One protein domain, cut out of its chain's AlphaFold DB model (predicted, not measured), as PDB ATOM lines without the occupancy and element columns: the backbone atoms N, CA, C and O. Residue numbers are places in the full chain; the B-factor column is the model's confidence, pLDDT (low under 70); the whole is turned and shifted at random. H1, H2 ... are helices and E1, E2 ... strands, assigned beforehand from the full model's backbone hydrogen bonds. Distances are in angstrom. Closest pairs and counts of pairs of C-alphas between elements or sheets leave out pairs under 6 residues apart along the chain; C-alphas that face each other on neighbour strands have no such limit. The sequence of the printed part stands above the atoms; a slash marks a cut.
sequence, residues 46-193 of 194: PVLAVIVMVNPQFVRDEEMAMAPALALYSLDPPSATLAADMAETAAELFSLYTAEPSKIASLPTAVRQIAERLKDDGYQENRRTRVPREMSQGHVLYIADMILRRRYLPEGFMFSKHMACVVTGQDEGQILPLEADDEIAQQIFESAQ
ATOM      1  N   PRO A  46       3.588  73.990  39.377       96.69
ATOM      2  CA  PRO A  46       2.260  73.785  39.936       96.69
ATOM      3  C   PRO A  46       2.282  73.906  41.460       96.69
ATOM      4  O   PRO A  46       3.184  73.388  42.118       96.69
ATOM      5  N   VAL A  47       1.296  74.606  42.013       97.19
ATOM      6  CA  VAL A  47       1.185  74.906  43.442       97.19
ATOM      7  C   VAL A  47      -0.260  74.840  43.913       97.19
ATOM      8  O   VAL A  47      -1.195  75.158  43.172       97.19
ATOM      9  N   LEU A  48      -0.427  74.491  45.186       97.06
ATOM     10  CA  LEU A  48      -1.682  74.697  45.892       97.06
ATOM     11  C   LEU A  48      -1.802  76.172  46.289       97.06
ATOM     12  O   LEU A  48      -0.846  76.772  46.791       97.06
ATOM     13  N   ALA A  49      -2.983  76.743  46.086       97.19
ATOM     14  CA  ALA A  49      -3.333  78.085  46.519       97.19
ATOM     15  C   ALA A  49      -4.674  78.105  47.269       97.19
ATOM     16  O   ALA A  49      -5.554  77.278  47.039       97.19
ATOM     17  N   VAL A  50      -4.840  79.087  48.150       96.69
ATOM     18  CA  VAL A  50      -6.069  79.390  48.887       96.69
ATOM     19  C   VAL A  50      -6.409  80.855  48.668       96.69
ATOM     20  O   VAL A  50      -5.566  81.736  48.853       96.69
ATOM     21  N   ILE A  51      -7.653  81.145  48.298       96.06
ATOM     22  CA  ILE A  51      -8.107  82.532  48.170       96.06
ATOM     23  C   ILE A  51      -8.319  83.139  49.560       96.06
ATOM     24  O   ILE A  51      -9.205  82.728  50.312       96.06
ATOM     25  N   VAL A  52      -7.515  84.155  49.876       95.62
ATOM     26  CA  VAL A  52      -7.604  84.937  51.118       95.62
ATOM     27  C   VAL A  52      -8.723  85.966  50.999       95.62
ATOM     28  O   VAL A  52      -9.559  86.100  51.891       95.62
ATOM     29  N   MET A  53      -8.757  86.682  49.874       94.12
ATOM     30  CA  MET A  53      -9.718  87.749  49.622       94.12
ATOM     31  C   MET A  53     -10.116  87.784  48.156       94.12
ATOM     32  O   MET A  53      -9.284  87.665  47.263       94.12
ATOM     33  N   VAL A  54     -11.398  88.015  47.919       94.19
ATOM     34  CA  VAL A  54     -11.945  88.377  46.616       94.19
ATOM     35  C   VAL A  54     -13.181  89.239  46.851       94.19
ATOM     36  O   VAL A  54     -13.822  89.128  47.899       94.19
ATOM     37  N   ASN A  55     -13.531  90.100  45.895       90.56
ATOM     38  CA  ASN A  55     -14.756  90.887  45.984       90.56
ATOM     39  C   ASN A  55     -15.973  89.951  46.201       90.56
ATOM     40  O   ASN A  55     -16.238  89.090  45.359       90.56
ATOM     41  N   PRO A  56     -16.763  90.111  47.280       88.31
ATOM     42  CA  PRO A  56     -17.904  89.238  47.556       88.31
ATOM     43  C   PRO A  56     -19.036  89.371  46.529       88.31
ATOM     44  O   PRO A  56     -19.937  88.533  46.503       88.31
ATOM     45  N   GLN A  57     -19.049  90.426  45.712       90.25
ATOM     46  CA  GLN A  57     -19.953  90.515  44.570       90.25
ATOM     47  C   GLN A  57     -19.533  89.529  43.469       90.25
ATOM     48  O   GLN A  57     -20.407  88.880  42.922       90.25
ATOM     49  N   PHE A  58     -18.234  89.335  43.196       91.50
ATOM     50  CA  PHE A  58     -17.740  88.413  42.147       91.50
ATOM     51  C   PHE A  58     -18.161  86.966  42.391       91.50
ATOM     52  O   PHE A  58     -18.367  86.168  41.480       91.50
ATOM     53  N   VAL A  59     -18.301  86.630  43.665       86.94
ATOM     54  CA  VAL A  59     -18.795  85.338  44.102       86.94
ATOM     55  C   VAL A  59     -20.300  85.189  43.844       86.94
ATOM     56  O   VAL A  59     -20.726  84.127  43.392       86.94
ATOM     57  N   ARG A  60     -21.083  86.235  44.140       87.75
ATOM     58  CA  ARG A  60     -22.557  86.233  44.119       87.75
ATOM     59  C   ARG A  60     -23.160  86.489  42.740       87.75
ATOM     60  O   ARG A  60     -24.239  85.985  42.464       87.75
ATOM     61  N   ASP A  61     -22.494  87.302  41.935       89.25
ATOM     62  CA  ASP A  61     -22.939  87.732  40.620       89.25
ATOM     63  C   ASP A  61     -22.193  86.942  39.544       89.25
ATOM     64  O   ASP A  61     -20.977  87.069  39.384       89.25
ATOM     65  N   GLU A  62     -22.930  86.099  38.826       86.00
ATOM     66  CA  GLU A  62     -22.382  85.258  37.762       86.00
ATOM     67  C   GLU A  62     -22.038  86.052  36.495       86.00
ATOM     68  O   GLU A  62     -21.263  85.564  35.671       86.00
ATOM     69  N   GLU A  63     -22.546  87.281  36.349       89.88
ATOM     70  CA  GLU A  63     -22.257  88.137  35.193       89.88
ATOM     71  C   GLU A  63     -20.844  88.735  35.254       89.88
ATOM     72  O   GLU A  63     -20.265  89.112  34.229       89.88
ATOM     73  N   MET A  64     -20.229  88.781  36.442       91.50
ATOM     74  CA  MET A  64     -18.857  89.251  36.580       91.50
ATOM     75  C   MET A  64     -17.841  88.208  36.120       91.50
ATOM     76  O   MET A  64     -17.506  87.249  36.816       91.50
ATOM     77  N   ALA A  65     -17.257  88.462  34.950       91.62
ATOM     78  CA  ALA A  65     -16.275  87.575  34.335       91.62
ATOM     79  C   ALA A  65     -14.960  87.444  35.129       91.62
ATOM     80  O   ALA A  65     -14.303  86.398  35.065       91.62
ATOM     81  N   MET A  66     -14.544  88.493  35.849       94.00
ATOM     82  CA  MET A  66     -13.285  88.505  36.599       94.00
ATOM     83  C   MET A  66     -13.283  89.500  37.761       94.00
ATOM     84  O   MET A  66     -13.985  90.509  37.721       94.00
ATOM     85  N   ALA A  67     -12.431  89.251  38.753       94.06
ATOM     86  CA  ALA A  67     -12.158  90.176  39.846       94.06
ATOM     87  C   ALA A  67     -10.708  90.055  40.339       94.06
ATOM     88  O   ALA A  67     -10.110  88.979  40.238       94.06
ATOM     89  N   PRO A  68     -10.129  91.134  40.893       93.81
ATOM     90  CA  PRO A  68      -8.894  91.020  41.652       93.81
ATOM     91  C   PRO A  68      -9.132  90.154  42.894       93.81
ATOM     92  O   PRO A  68     -10.179  90.231  43.546       93.81
ATOM     93  N   ALA A  69      -8.145  89.327  43.204       94.38
ATOM     94  CA  ALA A  69      -8.125  88.466  44.369       94.38
ATOM     95  C   ALA A  69      -6.721  88.449  44.976       94.38
ATOM     96  O   ALA A  69      -5.723  88.612  44.273       94.38
ATOM     97  N   LEU A  70      -6.666  88.208  46.280       95.56
ATOM     98  CA  LEU A  70      -5.440  87.906  46.998       95.56
ATOM     99  C   LEU A  70      -5.414  86.406  47.283       95.56
ATOM    100  O   LEU A  70      -6.321  85.878  47.935       95.56
ATOM    101  N   ALA A  71      -4.375  85.732  46.807       96.25
ATOM    102  CA  ALA A  71      -4.175  84.306  47.015       96.25
ATOM    103  C   ALA A  71      -2.954  84.053  47.897       96.25
ATOM    104  O   ALA A  71      -1.923  84.703  47.745       96.25
ATOM    105  N   LEU A  72      -3.083  83.084  48.796       97.56
ATOM    106  CA  LEU A  72      -2.000  82.470  49.551       97.56
ATOM    107  C   LEU A  72      -1.579  81.200  48.812       97.56
ATOM    108  O   LEU A  72      -2.441  80.397  48.481       97.56
ATOM    109  N   TYR A  73      -0.294  80.985  48.560       97.75
ATOM    110  CA  TYR A  73       0.196  79.753  47.936       97.75
ATOM    111  C   TYR A  73       1.477  79.252  48.604       97.75
ATOM    112  O   TYR A  73       2.172  80.012  49.285       97.75
ATOM    113  N   SER A  74       1.781  77.970  48.396       96.75
ATOM    114  CA  SER A  74       3.007  77.318  48.869       96.75
ATOM    115  C   SER A  74       3.764  76.679  47.710       96.75
ATOM    116  O   SER A  74       3.153  76.213  46.752       96.75
ATOM    117  N   LEU A  75       5.094  76.644  47.807       95.06
ATOM    118  CA  LEU A  75       5.947  75.853  46.907       95.06
ATOM    119  C   LEU A  75       6.161  74.418  47.414       95.06
ATOM    120  O   LEU A  75       6.762  73.607  46.707       95.06
ATOM    121  N   ASP A  76       5.700  74.119  48.631       96.38
ATOM    122  CA  ASP A  76       5.769  72.782  49.208       96.38
ATOM    123  C   ASP A  76       4.843  71.814  48.439       96.38
ATOM    124  O   ASP A  76       3.817  72.242  47.896       96.38
ATOM    125  N   PRO A  77       5.165  70.507  48.388       96.31
ATOM    126  CA  PRO A  77       4.293  69.516  47.765       96.31
ATOM    127  C   PRO A  77       2.873  69.532  48.366       96.31
ATOM    128  O   PRO A  77       2.740  69.516  49.595       96.31
ATOM    129  N   PRO A  78       1.811  69.528  47.534       96.62
ATOM    130  CA  PRO A  78       0.433  69.472  48.012       96.62
ATOM    131  C   PRO A  78       0.184  68.258  48.915       96.62
ATOM    132  O   PRO A  78       0.595  67.144  48.602       96.62
ATOM    133  N   SER A  79      -0.494  68.485  50.037       96.81
ATOM    134  CA  SER A  79      -0.918  67.458  50.996       96.81
ATOM    135  C   SER A  79      -2.132  67.958  51.781       96.81
ATOM    136  O   SER A  79      -2.335  69.175  51.871       96.81
ATOM    137  N   ALA A  80      -2.918  67.064  52.389       96.12
ATOM    138  CA  ALA A  80      -4.054  67.471  53.222       96.12
ATOM    139  C   ALA A  80      -3.648  68.323  54.436       96.12
ATOM    140  O   ALA A  80      -4.355  69.268  54.785       96.12
ATOM    141  N   THR A  81      -2.492  68.045  55.051       96.81
ATOM    142  CA  THR A  81      -1.972  68.861  56.161       96.81
ATOM    143  C   THR A  81      -1.632  70.272  55.694       96.81
ATOM    144  O   THR A  81      -2.101  71.235  56.291       96.81
ATOM    145  N   LEU A  82      -0.917  70.400  54.569       96.88
ATOM    146  CA  LEU A  82      -0.590  71.707  53.995       96.88
ATOM    147  C   LEU A  82      -1.857  72.494  53.634       96.88
ATOM    148  O   LEU A  82      -1.922  73.695  53.880       96.88
ATOM    149  N   ALA A  83      -2.867  71.835  53.063       96.31
ATOM    150  CA  ALA A  83      -4.133  72.473  52.718       96.31
ATOM    151  C   ALA A  83      -4.853  73.028  53.961       96.31
ATOM    152  O   ALA A  83      -5.301  74.176  53.951       96.31
ATOM    153  N   ALA A  84      -4.916  72.246  55.043       96.06
ATOM    154  CA  ALA A  84      -5.505  72.676  56.309       96.06
ATOM    155  C   ALA A  84      -4.743  73.861  56.928       96.06
ATOM    156  O   ALA A  84      -5.364  74.871  57.269       96.06
ATOM    157  N   ASP A  85      -3.412  73.777  56.987       97.31
ATOM    158  CA  ASP A  85      -2.556  74.830  57.546       97.31
ATOM    159  C   ASP A  85      -2.674  76.127  56.733       97.31
ATOM    160  O   ASP A  85      -2.832  77.217  57.285       97.31
ATOM    161  N   MET A  86      -2.690  76.028  55.398       97.62
ATOM    162  CA  MET A  86      -2.900  77.180  54.520       97.62
ATOM    163  C   MET A  86      -4.293  77.794  54.683       97.62
ATOM    164  O   MET A  86      -4.424  79.018  54.623       97.62
ATOM    165  N   ALA A  87      -5.337  76.986  54.884       96.19
ATOM    166  CA  ALA A  87      -6.683  77.493  55.134       96.19
ATOM    167  C   ALA A  87      -6.761  78.265  56.463       96.19
ATOM    168  O   ALA A  87      -7.386  79.331  56.517       96.19
ATOM    169  N   GLU A  88      -6.087  77.779  57.509       96.56
ATOM    170  CA  GLU A  88      -5.966  78.478  58.791       96.56
ATOM    171  C   GLU A  88      -5.204  79.802  58.635       96.56
ATOM    172  O   GLU A  88      -5.727  80.859  59.005       96.56
ATOM    173  N   THR A  89      -4.030  79.785  57.992       97.44
ATOM    174  CA  THR A  89      -3.256  81.007  57.720       97.44
ATOM    175  C   THR A  89      -4.052  82.000  56.869       97.44
ATOM    176  O   THR A  89      -4.025  83.202  57.131       97.44
ATOM    177  N   ALA A  90      -4.802  81.541  55.863       97.19
ATOM    178  CA  ALA A  90      -5.648  82.410  55.044       97.19
ATOM    179  C   ALA A  90      -6.766  83.073  55.868       97.19
ATOM    180  O   ALA A  90      -7.050  84.259  55.673       97.19
ATOM    181  N   ALA A  91      -7.375  82.347  56.810       96.12
ATOM    182  CA  ALA A  91      -8.366  82.906  57.727       96.12
ATOM    183  C   ALA A  91      -7.747  83.949  58.675       96.12
ATOM    184  O   ALA A  91      -8.344  85.007  58.900       96.12
ATOM    185  N   GLU A  92      -6.536  83.699  59.178       97.06
ATOM    186  CA  GLU A  92      -5.793  84.659  59.999       97.06
ATOM    187  C   GLU A  92      -5.447  85.931  59.206       97.06
ATOM    188  O   GLU A  92      -5.730  87.042  59.662       97.06
ATOM    189  N   LEU A  93      -4.924  85.786  57.983       97.12
ATOM    190  CA  LEU A  93      -4.632  86.904  57.080       97.12
ATOM    191  C   LEU A  93      -5.893  87.723  56.776       97.12
ATOM    192  O   LEU A  93      -5.855  88.953  56.825       97.12
ATOM    193  N   PHE A  94      -7.030  87.068  56.526       96.44
ATOM    194  CA  PHE A  94      -8.303  87.765  56.341       96.44
ATOM    195  C   PHE A  94      -8.737  88.508  57.615       96.44
ATOM    196  O   PHE A  94      -9.177  89.657  57.541       96.44
ATOM    197  N   SER A  95      -8.544  87.915  58.798       96.88
ATOM    198  CA  SER A  95      -8.820  88.603  60.063       96.88
ATOM    199  C   SER A  95      -7.936  89.837  60.261       96.88
ATOM    200  O   SER A  95      -8.435  90.832  60.795       96.88
ATOM    201  N   LEU A  96      -6.661  89.793  59.856       96.88
ATOM    202  CA  LEU A  96      -5.759  90.951  59.879       96.88
ATOM    203  C   LEU A  96      -6.215  92.030  58.897       96.88
ATOM    204  O   LEU A  96      -6.240  93.210  59.249       96.88
ATOM    205  N   TYR A  97      -6.650  91.631  57.700       95.88
ATOM    206  CA  TYR A  97      -7.217  92.553  56.723       95.88
ATOM    207  C   TYR A  97      -8.445  93.291  57.267       95.88
ATOM    208  O   TYR A  97      -8.587  94.491  57.050       95.88
ATOM    209  N   THR A  98      -9.315  92.628  58.026       96.19
ATOM    210  CA  THR A  98     -10.496  93.277  58.625       96.19
ATOM    211  C   THR A  98     -10.219  93.951  59.971       96.19
ATOM    212  O   THR A  98     -11.113  94.576  60.533       96.19
ATOM    213  N   ALA A  99      -9.005  93.832  60.517       97.25
ATOM    214  CA  ALA A  99      -8.682  94.362  61.838       97.25
ATOM    215  C   ALA A  99      -8.627  95.896  61.862       97.25
ATOM    216  O   ALA A  99      -8.241  96.547  60.886       97.25
ATOM    217  N   GLU A 100      -8.958  96.468  63.018       96.88
ATOM    218  CA  GLU A 100      -8.808  97.897  63.286       96.88
ATOM    219  C   GLU A 100      -7.323  98.312  63.335       96.88
ATOM    220  O   GLU A 100      -6.492  97.549  63.845       96.88
ATOM    221  N   PRO A 101      -6.961  99.538  62.900       95.44
ATOM    222  CA  PRO A 101      -5.573 100.016  62.922       95.44
ATOM    223  C   PRO A 101      -4.912  99.956  64.306       95.44
ATOM    224  O   PRO A 101      -3.725  99.659  64.423       95.44
ATOM    225  N   SER A 102      -5.682 100.184  65.375       96.12
ATOM    226  CA  SER A 102      -5.194 100.103  66.758       96.12
ATOM    227  C   SER A 102      -4.755  98.690  67.146       96.12
ATOM    228  O   SER A 102      -3.759  98.531  67.849       96.12
ATOM    229  N   LYS A 103      -5.460  97.663  66.650       96.12
ATOM    230  CA  LYS A 103      -5.094  96.255  66.840       96.12
ATOM    231  C   LYS A 103      -3.846  95.904  66.035       96.12
ATOM    232  O   LYS A 103      -3.013  95.164  66.532       96.12
ATOM    233  N   ILE A 104      -3.692  96.450  64.829       95.88
ATOM    234  CA  ILE A 104      -2.507  96.226  63.986       95.88
ATOM    235  C   ILE A 104      -1.250  96.836  64.626       95.88
ATOM    236  O   ILE A 104      -0.191  96.210  64.639       95.88
ATOM    237  N   ALA A 105      -1.369  98.027  65.221       95.50
ATOM    238  CA  ALA A 105      -0.246  98.735  65.833       95.50
ATOM    239  C   ALA A 105       0.420  97.966  66.992       95.50
ATOM    240  O   ALA A 105       1.623  98.138  67.210       95.50
ATOM    241  N   SER A 106      -0.337  97.125  67.710       96.62
ATOM    242  CA  SER A 106       0.151  96.321  68.840       96.62
ATOM    243  C   SER A 106       0.720  94.953  68.447       96.62
ATOM    244  O   SER A 106       1.246  94.251  69.313       96.62
ATOM    245  N   LEU A 107       0.640  94.564  67.169       96.75
ATOM    246  CA  LEU A 107       1.179  93.292  66.687       96.75
ATOM    247  C   LEU A 107       2.718  93.301  66.648       96.75
ATOM    248  O   LEU A 107       3.337  94.364  66.512       96.75
ATOM    249  N   PRO A 108       3.360  92.115  66.704       97.00
ATOM    250  CA  PRO A 108       4.785  91.979  66.419       97.00
ATOM    251  C   PRO A 108       5.151  92.619  65.076       97.00
ATOM    252  O   PRO A 108       4.367  92.573  64.131       97.00
ATOM    253  N   THR A 109       6.357  93.181  64.959       96.38
ATOM    254  CA  THR A 109       6.756  93.987  63.790       96.38
ATOM    255  C   THR A 109       6.553  93.270  62.452       96.38
ATOM    256  O   THR A 109       6.032  93.886  61.527       96.38
ATOM    257  N   ALA A 110       6.900  91.984  62.355       95.12
ATOM    258  CA  ALA A 110       6.728  91.205  61.127       95.12
ATOM    259  C   ALA A 110       5.244  91.028  60.744       95.12
ATOM    260  O   ALA A 110       4.867  91.213  59.588       95.12
ATOM    261  N   VAL A 111       4.383  90.747  61.729       96.38
ATOM    262  CA  VAL A 111       2.931  90.601  61.527       96.38
ATOM    263  C   VAL A 111       2.281  91.954  61.216       96.38
ATOM    264  O   VAL A 111       1.380  92.059  60.386       96.38
ATOM    265  N   ARG A 112       2.765  93.033  61.835       96.31
ATOM    266  CA  ARG A 112       2.297  94.387  61.538       96.31
ATOM    267  C   ARG A 112       2.597  94.782  60.092       96.31
ATOM    268  O   ARG A 112       1.711  95.299  59.423       96.31
ATOM    269  N   GLN A 113       3.801  94.492  59.595       95.50
ATOM    270  CA  GLN A 113       4.187  94.785  58.210       95.50
ATOM    271  C   GLN A 113       3.299  94.059  57.194       95.50
ATOM    272  O   GLN A 113       2.863  94.676  56.223       95.50
ATOM    273  N   ILE A 114       2.992  92.772  57.419       95.44
ATOM    274  CA  ILE A 114       2.080  92.046  56.523       95.44
ATOM    275  C   ILE A 114       0.656  92.607  56.622       95.44
ATOM    276  O   ILE A 114       0.027  92.815  55.594       95.44
ATOM    277  N   ALA A 115       0.169  92.944  57.821       95.88
ATOM    278  CA  ALA A 115      -1.160  93.528  58.005       95.88
ATOM    279  C   ALA A 115      -1.302  94.899  57.322       95.88
ATOM    280  O   ALA A 115      -2.290  95.144  56.636       95.88
ATOM    281  N   GLU A 116      -0.304  95.776  57.456       94.31
ATOM    282  CA  GLU A 116      -0.249  97.062  56.748       94.31
ATOM    283  C   GLU A 116      -0.235  96.858  55.229       94.31
ATOM    284  O   GLU A 116      -0.926  97.570  54.505       94.31
ATOM    285  N   ARG A 117       0.492  95.844  54.743       92.50
ATOM    286  CA  ARG A 117       0.525  95.497  53.318       92.50
ATOM    287  C   ARG A 117      -0.803  94.935  52.816       92.50
ATOM    288  O   ARG A 117      -1.192  95.256  51.704       92.50
ATOM    289  N   LEU A 118      -1.509  94.139  53.618       94.19
ATOM    290  CA  LEU A 118      -2.835  93.612  53.278       94.19
ATOM    291  C   LEU A 118      -3.883  94.722  53.139       94.19
ATOM    292  O   LEU A 118      -4.826  94.565  52.376       94.19
ATOM    293  N   LYS A 119      -3.729  95.830  53.874       92.81
ATOM    294  CA  LYS A 119      -4.609  97.009  53.790       92.81
ATOM    295  C   LYS A 119      -4.364  97.863  52.539       92.81
ATOM    296  O   LYS A 119      -5.150  98.765  52.264       92.81
ATOM    297  N   ASP A 120      -3.280  97.617  51.804       89.81
ATOM    298  CA  ASP A 120      -3.021  98.244  50.507       89.81
ATOM    299  C   ASP A 120      -3.847  97.533  49.423       89.81
ATOM    300  O   ASP A 120      -3.363  96.632  48.735       89.81
ATOM    301  N   ASP A 121      -5.107  97.963  49.279       83.31
ATOM    302  CA  ASP A 121      -6.085  97.439  48.306       83.31
ATOM    303  C   ASP A 121      -5.671  97.669  46.831       83.31
ATOM    304  O   ASP A 121      -6.371  97.258  45.899       83.31
ATOM    305  N   GLY A 122      -4.545  98.345  46.578       88.44
ATOM    306  CA  GLY A 122      -4.008  98.531  45.239       88.44
ATOM    307  C   GLY A 122      -3.501  97.215  44.652       88.44
ATOM    308  O   GLY A 122      -2.455  96.716  45.066       88.44
ATOM    309  N   TYR A 123      -4.202  96.688  43.643       86.19
ATOM    310  CA  TYR A 123      -3.731  95.550  42.849       86.19
ATOM    311  C   TYR A 123      -2.357  95.854  42.234       86.19
ATOM    312  O   TYR A 123      -2.209  96.831  41.492       86.19
ATOM    313  N   GLN A 124      -1.362  95.005  42.502       88.56
ATOM    314  CA  GLN A 124      -0.036  95.102  41.894       88.56
ATOM    315  C   GLN A 124       0.302  93.783  41.197       88.56
ATOM    316  O   GLN A 124       0.560  92.765  41.836       88.56
ATOM    317  N   GLU A 125       0.311  93.800  39.860       85.19
ATOM    318  CA  GLU A 125       0.650  92.615  39.068       85.19
ATOM    319  C   GLU A 125       2.040  92.085  39.469       85.19
ATOM    320  O   GLU A 125       3.003  92.846  39.566       85.19
ATOM    321  N   ASN A 126       2.151  90.768  39.670       86.38
ATOM    322  CA  ASN A 126       3.387  90.057  40.043       86.38
ATOM    323  C   ASN A 126       3.943  90.386  41.436       86.38
ATOM    324  O   ASN A 126       5.032  89.923  41.784       86.38
ATOM    325  N   ARG A 127       3.208  91.149  42.253       88.31
ATOM    326  CA  ARG A 127       3.579  91.377  43.646       88.31
ATOM    327  C   ARG A 127       3.495  90.070  44.423       88.31
ATOM    328  O   ARG A 127       2.452  89.421  44.460       88.31
ATOM    329  N   ARG A 128       4.593  89.735  45.100       91.50
ATOM    330  CA  ARG A 128       4.688  88.615  46.036       91.50
ATOM    331  C   ARG A 128       5.183  89.121  47.370       91.50
ATOM    332  O   ARG A 128       6.127  89.902  47.433       91.50
ATOM    333  N   THR A 129       4.541  88.673  48.435       94.06
ATOM    334  CA  THR A 129       5.011  88.947  49.790       94.06
ATOM    335  C   THR A 129       5.084  87.633  50.534       94.06
ATOM    336  O   THR A 129       4.098  86.904  50.618       94.06
ATOM    337  N   ARG A 130       6.265  87.306  51.054       95.62
ATOM    338  CA  ARG A 130       6.435  86.120  51.889       95.62
ATOM    339  C   ARG A 130       5.693  86.322  53.207       95.62
ATOM    340  O   ARG A 130       5.826  87.371  53.836       95.62
ATOM    341  N   VAL A 131       4.934  85.317  53.619       96.81
ATOM    342  CA  VAL A 131       4.251  85.320  54.914       96.81
ATOM    343  C   VAL A 131       5.294  85.129  56.024       96.81
ATOM    344  O   VAL A 131       6.187  84.286  55.876       96.81
ATOM    345  N   PRO A 132       5.226  85.902  57.125       96.88
ATOM    346  CA  PRO A 132       6.119  85.725  58.264       96.88
ATOM    347  C   PRO A 132       6.091  84.293  58.801       96.88
ATOM    348  O   PRO A 132       5.045  83.639  58.822       96.88
ATOM    349  N   ARG A 133       7.245  83.806  59.271       95.25
ATOM    350  CA  ARG A 133       7.385  82.419  59.732       95.25
ATOM    351  C   ARG A 133       6.412  82.106  60.870       95.25
ATOM    352  O   ARG A 133       5.888  80.999  60.936       95.25
ATOM    353  N   GLU A 134       6.149  83.099  61.708       94.62
ATOM    354  CA  GLU A 134       5.261  83.053  62.867       94.62
ATOM    355  C   GLU A 134       3.806  82.719  62.507       94.62
ATOM    356  O   GLU A 134       3.101  82.183  63.351       94.62
ATOM    357  N   MET A 135       3.375  83.001  61.272       95.62
ATOM    358  CA  MET A 135       2.011  82.735  60.783       95.62
ATOM    359  C   MET A 135       1.932  81.537  59.828       95.62
ATOM    360  O   MET A 135       0.856  81.100  59.437       95.62
ATOM    361  N   SER A 136       3.086  81.042  59.383       95.38
ATOM    362  CA  SER A 136       3.184  80.094  58.269       95.38
ATOM    363  C   SER A 136       3.067  78.620  58.664       95.38
ATOM    364  O   SER A 136       3.264  77.759  57.814       95.38
ATOM    365  N   GLN A 137       2.860  78.318  59.951       94.69
ATOM    366  CA  GLN A 137       2.872  76.950  60.499       94.69
ATOM    367  C   GLN A 137       4.137  76.133  60.148       94.69
ATOM    368  O   GLN A 137       4.155  74.911  60.205       94.69
ATOM    369  N   GLY A 138       5.246  76.807  59.812       95.12
ATOM    370  CA  GLY A 138       6.501  76.165  59.405       95.12
ATOM    371  C   GLY A 138       6.686  76.002  57.892       95.12
ATOM    372  O   GLY A 138       7.773  75.600  57.477       95.12
ATOM    373  N   HIS A 139       5.692  76.379  57.087       96.31
ATOM    374  CA  HIS A 139       5.730  76.332  55.626       96.31
ATOM    375  C   HIS A 139       6.325  77.592  54.994       96.31
ATOM    376  O   HIS A 139       6.408  78.663  55.601       96.31
ATOM    377  N   VAL A 140       6.736  77.493  53.729       95.12
ATOM    378  CA  VAL A 140       7.138  78.670  52.947       95.12
ATOM    379  C   VAL A 140       5.936  79.175  52.155       95.12
ATOM    380  O   VAL A 140       5.710  78.777  51.015       95.12
ATOM    381  N   LEU A 141       5.170  80.070  52.780       96.94
ATOM    382  CA  LEU A 141       3.955  80.627  52.193       96.94
ATOM    383  C   LEU A 141       4.178  82.027  51.615       96.94
ATOM    384  O   LEU A 141       4.928  82.845  52.160       96.94
ATOM    385  N   TYR A 142       3.463  82.321  50.537       97.12
ATOM    386  CA  TYR A 142       3.483  83.610  49.857       97.12
ATOM    387  C   TYR A 142       2.061  84.098  49.613       97.12
ATOM    388  O   TYR A 142       1.195  83.316  49.233       97.12
ATOM    389  N   ILE A 143       1.836  85.401  49.766       96.25
ATOM    390  CA  ILE A 143       0.640  86.064  49.246       96.25
ATOM    391  C   ILE A 143       0.958  86.748  47.920       96.25
ATOM    392  O   ILE A 143       2.032  87.342  47.759       96.25
ATOM    393  N   ALA A 144       0.031  86.671  46.974       95.81
ATOM    394  CA  ALA A 144       0.136  87.342  45.687       95.81
ATOM    395  C   ALA A 144      -1.217  87.863  45.213       95.81
ATOM    396  O   ALA A 144      -2.255  87.226  45.411       95.81
ATOM    397  N   ASP A 145      -1.173  89.014  44.547       94.12
ATOM    398  CA  ASP A 145      -2.331  89.549  43.848       94.12
ATOM    399  C   ASP A 145      -2.514  88.810  42.525       94.12
ATOM    400  O   ASP A 145      -1.568  88.616  41.752       94.12
ATOM    401  N   MET A 146      -3.752  88.447  42.216       93.25
ATOM    402  CA  MET A 146      -4.090  87.795  40.962       93.25
ATOM    403  C   MET A 146      -5.422  88.283  40.408       93.25
ATOM    404  O   MET A 146      -6.282  88.769  41.136       93.25
ATOM    405  N   ILE A 147      -5.597  88.136  39.095       93.06
ATOM    406  CA  ILE A 147      -6.905  88.309  38.466       93.06
ATOM    407  C   ILE A 147      -7.574  86.943  38.412       93.06
ATOM    408  O   ILE A 147      -7.177  86.069  37.638       93.06
ATOM    409  N   LEU A 148      -8.596  86.770  39.240       93.06
ATOM    410  CA  LEU A 148      -9.406  85.569  39.273       93.06
ATOM    411  C   LEU A 148     -10.503  85.688  38.220       93.06
ATOM    412  O   LEU A 148     -11.301  86.623  38.246       93.06
ATOM    413  N   ARG A 149     -10.534  84.753  37.268       92.50
ATOM    414  CA  ARG A 149     -11.601  84.677  36.262       92.50
ATOM    415  C   ARG A 149     -12.593  83.598  36.652       92.50
ATOM    416  O   ARG A 149     -12.189  82.547  37.142       92.50
ATOM    417  N   ARG A 150     -13.872  83.831  36.363       89.88
ATOM    418  CA  ARG A 150     -14.964  82.913  36.713       89.88
ATOM    419  C   ARG A 150     -14.734  81.499  36.170       89.88
ATOM    420  O   ARG A 150     -14.953  80.539  36.893       89.88
ATOM    421  N   ARG A 151     -14.200  81.382  34.947       89.38
ATOM    422  CA  ARG A 151     -13.878  80.098  34.291       89.38
ATOM    423  C   ARG A 151     -12.891  79.202  35.055       89.38
ATOM    424  O   ARG A 151     -12.792  78.030  34.737       89.38
ATOM    425  N   TYR A 152     -12.142  79.756  36.009       90.12
ATOM    426  CA  TYR A 152     -11.157  79.018  36.806       90.12
ATOM    427  C   TYR A 152     -11.683  78.610  38.186       90.12
ATOM    428  O   TYR A 152     -10.959  77.988  38.957       90.12
ATOM    429  N   LEU A 153     -12.909  79.004  38.545       87.50
ATOM    430  CA  LEU A 153     -13.483  78.622  39.829       87.50
ATOM    431  C   LEU A 153     -13.948  77.163  39.765       87.50
ATOM    432  O   LEU A 153     -14.751  76.838  38.889       87.50
ATOM    433  N   PRO A 154     -13.504  76.297  40.690       81.19
ATOM    434  CA  PRO A 154     -14.055  74.956  40.792       81.19
ATOM    435  C   PRO A 154     -15.525  75.009  41.227       81.19
ATOM    436  O   PRO A 154     -15.969  75.950  41.901       81.19
ATOM    437  N   GLU A 155     -16.283  73.966  40.894       77.75
ATOM    438  CA  GLU A 155     -17.608  73.773  41.481       77.75
ATOM    439  C   GLU A 155     -17.500  73.752  43.013       77.75
ATOM    440  O   GLU A 155     -16.593  73.151  43.589       77.75
ATOM    441  N   GLY A 156     -18.395  74.464  43.700       76.12
ATOM    442  CA  GLY A 156     -18.348  74.544  45.160       76.12
ATOM    443  C   GLY A 156     -17.175  75.359  45.729       76.12
ATOM    444  O   GLY A 156     -16.903  75.242  46.923       76.12
ATOM    445  N   PHE A 157     -16.530  76.230  44.937       80.12
ATOM    446  CA  PHE A 157     -15.464  77.154  45.377       80.12
ATOM    447  C   PHE A 157     -15.749  77.863  46.717       80.12
ATOM    448  O   PHE A 157     -14.840  78.114  47.506       80.12
ATOM    449  N   MET A 158     -17.024  78.131  47.006       73.62
ATOM    450  CA  MET A 158     -17.478  78.732  48.261       73.62
ATOM    451  C   MET A 158     -17.108  77.959  49.527       73.62
ATOM    452  O   MET A 158     -16.990  78.573  50.587       73.62
ATOM    453  N   PHE A 159     -16.940  76.642  49.429       70.69
ATOM    454  CA  PHE A 159     -16.711  75.771  50.577       70.69
ATOM    455  C   PHE A 159     -15.227  75.527  50.839       70.69
ATOM    456  O   PHE A 159     -14.803  75.578  51.988       70.69
ATOM    457  N   SER A 160     -14.434  75.284  49.792       75.81
ATOM    458  CA  SER A 160     -13.024  74.920  49.946       75.81
ATOM    459  C   SER A 160     -12.083  76.120  49.836       75.81
ATOM    460  O   SER A 160     -11.047  76.126  50.489       75.81
ATOM    461  N   LYS A 161     -12.412  77.123  49.004       86.44
ATOM    462  CA  LYS A 161     -11.521  78.232  48.590       86.44
ATOM    463  C   LYS A 161     -10.139  77.799  48.065       86.44
ATOM    464  O   LYS A 161      -9.297  78.663  47.805       86.44
ATOM    465  N   HIS A 162      -9.912  76.497  47.900       92.88
ATOM    466  CA  HIS A 162      -8.696  75.917  47.354       92.88
ATOM    467  C   HIS A 162      -8.694  76.073  45.839       92.88
ATOM    468  O   HIS A 162      -9.727  75.948  45.177       92.88
ATOM    469  N   MET A 163      -7.513  76.325  45.294       94.19
ATOM    470  CA  MET A 163      -7.273  76.457  43.870       94.19
ATOM    471  C   MET A 163      -5.947  75.807  43.501       94.19
ATOM    472  O   MET A 163      -4.965  75.903  44.236       94.19
ATOM    473  N   ALA A 164      -5.918  75.189  42.329       95.56
ATOM    474  CA  ALA A 164      -4.683  74.805  41.678       95.56
ATOM    475  C   ALA A 164      -4.169  75.988  40.857       95.56
ATOM    476  O   ALA A 164      -4.914  76.589  40.077       95.56
ATOM    477  N   CYS A 165      -2.898  76.323  41.029       96.75
ATOM    478  CA  CYS A 165      -2.256  77.418  40.317       96.75
ATOM    479  C   CYS A 165      -0.908  76.969  39.754       96.75
ATOM    480  O   CYS A 165      -0.332  75.975  40.182       96.75
ATOM    481  N   VAL A 166      -0.376  77.754  38.826       96.69
ATOM    482  CA  VAL A 166       1.026  77.705  38.410       96.69
ATOM    483  C   VAL A 166       1.703  79.022  38.752       96.69
ATOM    484  O   VAL A 166       1.118  80.099  38.591       96.69
ATOM    485  N   VAL A 167       2.946  78.942  39.215       96.00
ATOM    486  CA  VAL A 167       3.759  80.109  39.564       96.00
ATOM    487  C   VAL A 167       5.091  80.099  38.832       96.00
ATOM    488  O   VAL A 167       5.703  79.054  38.639       96.00
ATOM    489  N   THR A 168       5.565  81.268  38.411       93.81
ATOM    490  CA  THR A 168       6.887  81.418  37.775       93.81
ATOM    491  C   THR A 168       7.872  82.110  38.703       93.81
ATOM    492  O   THR A 168       7.482  83.033  39.397       93.81
ATOM    493  N   GLY A 169       9.144  81.711  38.713       87.25
ATOM    494  CA  GLY A 169      10.159  82.330  39.578       87.25
ATOM    495  C   GLY A 169       9.956  82.058  41.077       87.25
ATOM    496  O   GLY A 169       8.915  81.557  41.496       87.25
ATOM    497  N   GLN A 170      10.975  82.370  41.885       78.31
ATOM    498  CA  GLN A 170      10.961  82.142  43.337       78.31
ATOM    499  C   GLN A 170      10.508  83.402  44.092       78.31
ATOM    500  O   GLN A 170       9.412  83.420  44.645       78.31
ATOM    501  N   ASP A 171      11.294  84.481  44.036       75.12
ATOM    502  CA  ASP A 171      11.004  85.718  44.781       75.12
ATOM    503  C   ASP A 171      10.024  86.654  44.057       75.12
ATOM    504  O   ASP A 171       9.212  87.332  44.684       75.12
ATOM    505  N   GLU A 172      10.048  86.641  42.724       81.25
ATOM    506  CA  GLU A 172       9.180  87.438  41.860       81.25
ATOM    507  C   GLU A 172       8.581  86.566  40.760       81.25
ATOM    508  O   GLU A 172       9.187  85.583  40.324       81.25
ATOM    509  N   GLY A 173       7.397  86.953  40.283       87.00
ATOM    510  CA  GLY A 173       6.785  86.347  39.111       87.00
ATOM    511  C   GLY A 173       5.272  86.270  39.198       87.00
ATOM    512  O   GLY A 173       4.626  86.895  40.039       87.00
ATOM    513  N   GLN A 174       4.698  85.483  38.300       90.88
ATOM    514  CA  GLN A 174       3.260  85.477  38.061       90.88
ATOM    515  C   GLN A 174       2.616  84.298  38.778       90.88
ATOM    516  O   GLN A 174       3.274  83.281  38.985       90.88
ATOM    517  N   ILE A 175       1.349  84.434  39.153       94.62
ATOM    518  CA  ILE A 175       0.498  83.326  39.580       94.62
ATOM    519  C   ILE A 175      -0.686  83.265  38.620       94.62
ATOM    520  O   ILE A 175      -1.320  84.284  38.337       94.62
ATOM    521  N   LEU A 176      -0.952  82.083  38.077       94.75
ATOM    522  CA  LEU A 176      -2.065  81.854  37.167       94.75
ATOM    523  C   LEU A 176      -2.871  80.658  37.678       94.75
ATOM    524  O   LEU A 176      -2.281  79.609  37.925       94.75
ATOM    525  N   PRO A 177      -4.193  80.791  37.836       95.25
ATOM    526  CA  PRO A 177      -5.029  79.668  38.218       95.25
ATOM    527  C   PRO A 177      -5.183  78.699  37.041       95.25
ATOM    528  O   PRO A 177      -5.211  79.114  35.875       95.25
ATOM    529  N   LEU A 178      -5.264  77.413  37.360       94.00
ATOM    530  CA  LEU A 178      -5.556  76.346  36.411       94.00
ATOM    531  C   LEU A 178      -7.067  76.112  36.321       94.00
ATOM    532  O   LEU A 178      -7.827  76.473  37.221       94.00
ATOM    533  N   GLU A 179      -7.504  75.543  35.203       92.06
ATOM    534  CA  GLU A 179      -8.894  75.112  35.026       92.06
ATOM    535  C   GLU A 179      -9.126  73.825  35.825       92.06
ATOM    536  O   GLU A 179      -8.195  73.057  36.063       92.06
ATOM    537  N   ALA A 180     -10.351  73.607  36.304       87.25
ATOM    538  CA  ALA A 180     -10.642  72.486  37.200       87.25
ATOM    539  C   ALA A 180     -10.514  71.109  36.514       87.25
ATOM    540  O   ALA A 180     -10.329  70.098  37.188       87.25
ATOM    541  N   ASP A 181     -10.619  71.073  35.187       89.19
ATOM    542  CA  ASP A 181     -10.446  69.893  34.340       89.19
ATOM    543  C   ASP A 181      -8.989  69.652  33.906       89.19
ATOM    544  O   ASP A 181      -8.710  68.637  33.272       89.19
ATOM    545  N   ASP A 182      -8.056  70.538  34.268       93.56
ATOM    546  CA  ASP A 182      -6.627  70.350  34.019       93.56
ATOM    547  C   ASP A 182      -6.092  69.167  34.850       93.56
ATOM    548  O   ASP A 182      -6.323  69.084  36.059       93.56
ATOM    549  N   GLU A 183      -5.356  68.246  34.217       94.75
ATOM    550  CA  GLU A 183      -4.812  67.049  34.880       94.75
ATOM    551  C   GLU A 183      -3.938  67.406  36.093       94.75
ATOM    552  O   GLU A 183      -3.978  66.729  37.122       94.75
ATOM    553  N   ILE A 184      -3.176  68.501  36.007       94.75
ATOM    554  CA  ILE A 184      -2.333  68.984  37.103       94.75
ATOM    555  C   ILE A 184      -3.208  69.518  38.238       94.75
ATOM    556  O   ILE A 184      -2.914  69.288  39.413       94.75
ATOM    557  N   ALA A 185      -4.296  70.216  37.904       94.38
ATOM    558  CA  ALA A 185      -5.233  70.710  38.903       94.38
ATOM    559  C   ALA A 185      -5.895  69.559  39.665       94.38
ATOM    560  O   ALA A 185      -5.932  69.589  40.896       94.38
ATOM    561  N   GLN A 186      -6.339  68.520  38.955       94.19
ATOM    562  CA  GLN A 186      -6.917  67.317  39.558       94.19
ATOM    563  C   GLN A 186      -5.933  66.644  40.520       94.19
ATOM    564  O   GLN A 186      -6.289  66.395  41.669       94.19
ATOM    565  N   GLN A 187      -4.672  66.462  40.114       95.50
ATOM    566  CA  GLN A 187      -3.629  65.883  40.973       95.50
ATOM    567  C   GLN A 187      -3.383  66.700  42.251       95.50
ATOM    568  O   GLN A 187      -3.227  66.131  43.336       95.50
ATOM    569  N   ILE A 188      -3.355  68.035  42.144       95.31
ATOM    570  CA  ILE A 188      -3.216  68.922  43.308       95.31
ATOM    571  C   ILE A 188      -4.409  68.743  44.253       95.31
ATOM    572  O   ILE A 188      -4.212  68.620  45.463       95.31
ATOM    573  N   PHE A 189      -5.634  68.727  43.722       93.50
ATOM    574  CA  PHE A 189      -6.839  68.596  44.538       93.50
ATOM    575  C   PHE A 189      -6.959  67.224  45.202       93.50
ATOM    576  O   PHE A 189      -7.341  67.166  46.368       93.50
ATOM    577  N   GLU A 190      -6.600  66.147  44.508       94.06
ATOM    578  CA  GLU A 190      -6.552  64.797  45.078       94.06
ATOM    579  C   GLU A 190      -5.551  64.725  46.235       94.06
ATOM    580  O   GLU A 190      -5.899  64.283  47.329       94.06
ATOM    581  N   SER A 191      -4.341  65.255  46.034       94.25
ATOM    582  CA  SER A 191      -3.293  65.284  47.064       94.25
ATOM    583  C   SER A 191      -3.676  66.150  48.271       94.25
ATOM    584  O   SER A 191      -3.272  65.876  49.397       94.25
ATOM    585  N   ALA A 192      -4.463  67.208  48.056       92.50
ATOM    586  CA  ALA A 192      -4.968  68.071  49.122       92.50
ATOM    587  C   ALA A 192      -6.130  67.444  49.921       92.50
ATOM    588  O   ALA A 192      -6.492  67.970  50.972       92.50
ATOM    589  N   GLN A 193      -6.733  66.356  49.429       89.94
ATOM    590  CA  GLN A 193      -7.835  65.645  50.091       89.94
ATOM    591  C   GLN A 193      -7.400  64.340  50.775       89.94
ATOM    592  O   GLN A 193      -8.119  63.869  51.657       89.94
TER     593      GLN A 193
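AT A GLANCE: This is residues 46 to 193 of the 194 residues of an uncharacterized protein of Blastopirellula marina (UniProt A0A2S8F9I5). A six-stranded sheet is folded back on itself, a folded sheet in which the leaf E3 E4 faces the leaf E1 E5 E6 and E2 is the hinge; the long helix H2 packs along E1 and E2, and H6 crosses E1 and E5. H6 makes a corner with one end of H2, while H4 and then H3 sit at the other end of H2. The 148 printed residues hold six named helices and six named strands, in the order E1 H1 E2 H2 H3 H4 E3 E4 H5 E5 E6 H6; the sheet, E3 E4 E2 E1 E5 E6, is antiparallel throughout and strongly twisted. The class is mixed, helices and strands; the whole is compact, with a radius of gyration of the C-alphas of 14.7 A, and spans 45 by 35 by 27 A.

HOW THE PARTS SIT: E1, residues 46 to 54, and E2, residues 66 to 74, are antiparallel neighbours, with N 50 and O 72 2.8 A apart. E1 bends by 53 degrees at residue 51 and E2 by 56 degrees at residue 69. Between them H1, residues 56 to 60, is on the sheet; its closest C-alphas to E2 are those of Phe 58 and Ala 67, 6.3 A. H2, residues 80 to 97, is on the sheet at a height of 8.4 A, over E2 and E1, and runs along the strands, at 25 degrees to E1 on the local plane; its closest C-alphas to E1 are those of Ala 90 and Val 52, 5.1 A. H3, residues 101 to 105, is not on the sheet and touches H4, residues 109 to 118, closest at the C-alphas of Ile 104 and Arg 112, 5.7 A. H4 touches residues 93 to 97 of H2, about perpendicular at 79 degrees, closest at the C-alphas of Ala 115 and Leu 96, 5.6 A, and only grazes the sheet with residues 114 to 118. E3, residues 128 to 130, and E4, residues 141 to 149, form a hairpin, with N 129 and O 143 2.9 A apart; E4 bends by 63 degrees at residue 145 and is also the antiparallel neighbour of E2, with N 69 and O 146 2.8 A apart. H5, residues 157 to 160, is only just not on the sheet, with 4 pairs of C-alphas within 10 A. E5, residues 162 to 167, is antiparallel to E1, with N 49 and O 163 2.8 A apart, and forms a hairpin with E6, residues 175 to 177, with N 166 and O 176 2.8 A apart. H6, residues 183 to 193, is on the sheet at a height of 8.5 A, across the strands over E1 and E5, closest to E5 at the C-alphas of Ala 185 and Ala 164, 5.0 A. H6 and H2 touch only at their ends, closest at the C-alphas of Ala 192 and Ala 80, 4.2 A. Every O i to N i+4 pair is within hydrogen-bond range in H1, H2, H3, H4 and H6; H5 is too short for one.

IN THESE COORDINATES: E1 begins at C-alpha 46, (2.260, 73.785, 39.936), and is 21.4 A long; E2 is 23.3 A, E4 22.6 A and E5 15.3 A. H2 is 25.5 A long from C-alpha 80 at (-4.054, 67.471, 53.222), H4 is 14.2 A, and H6 is 15.6 A, ending at C-alpha 193, (-7.835, 65.645, 50.091).

THE WHOLE: The C-alphas farthest apart are those of Ser 102 and Glu 183, 45.9 A. The printed part has no cut and no long link. Its mean pLDDT is 92.8, lowest among the named elements in H5 with 75, and no printed residue is under 70.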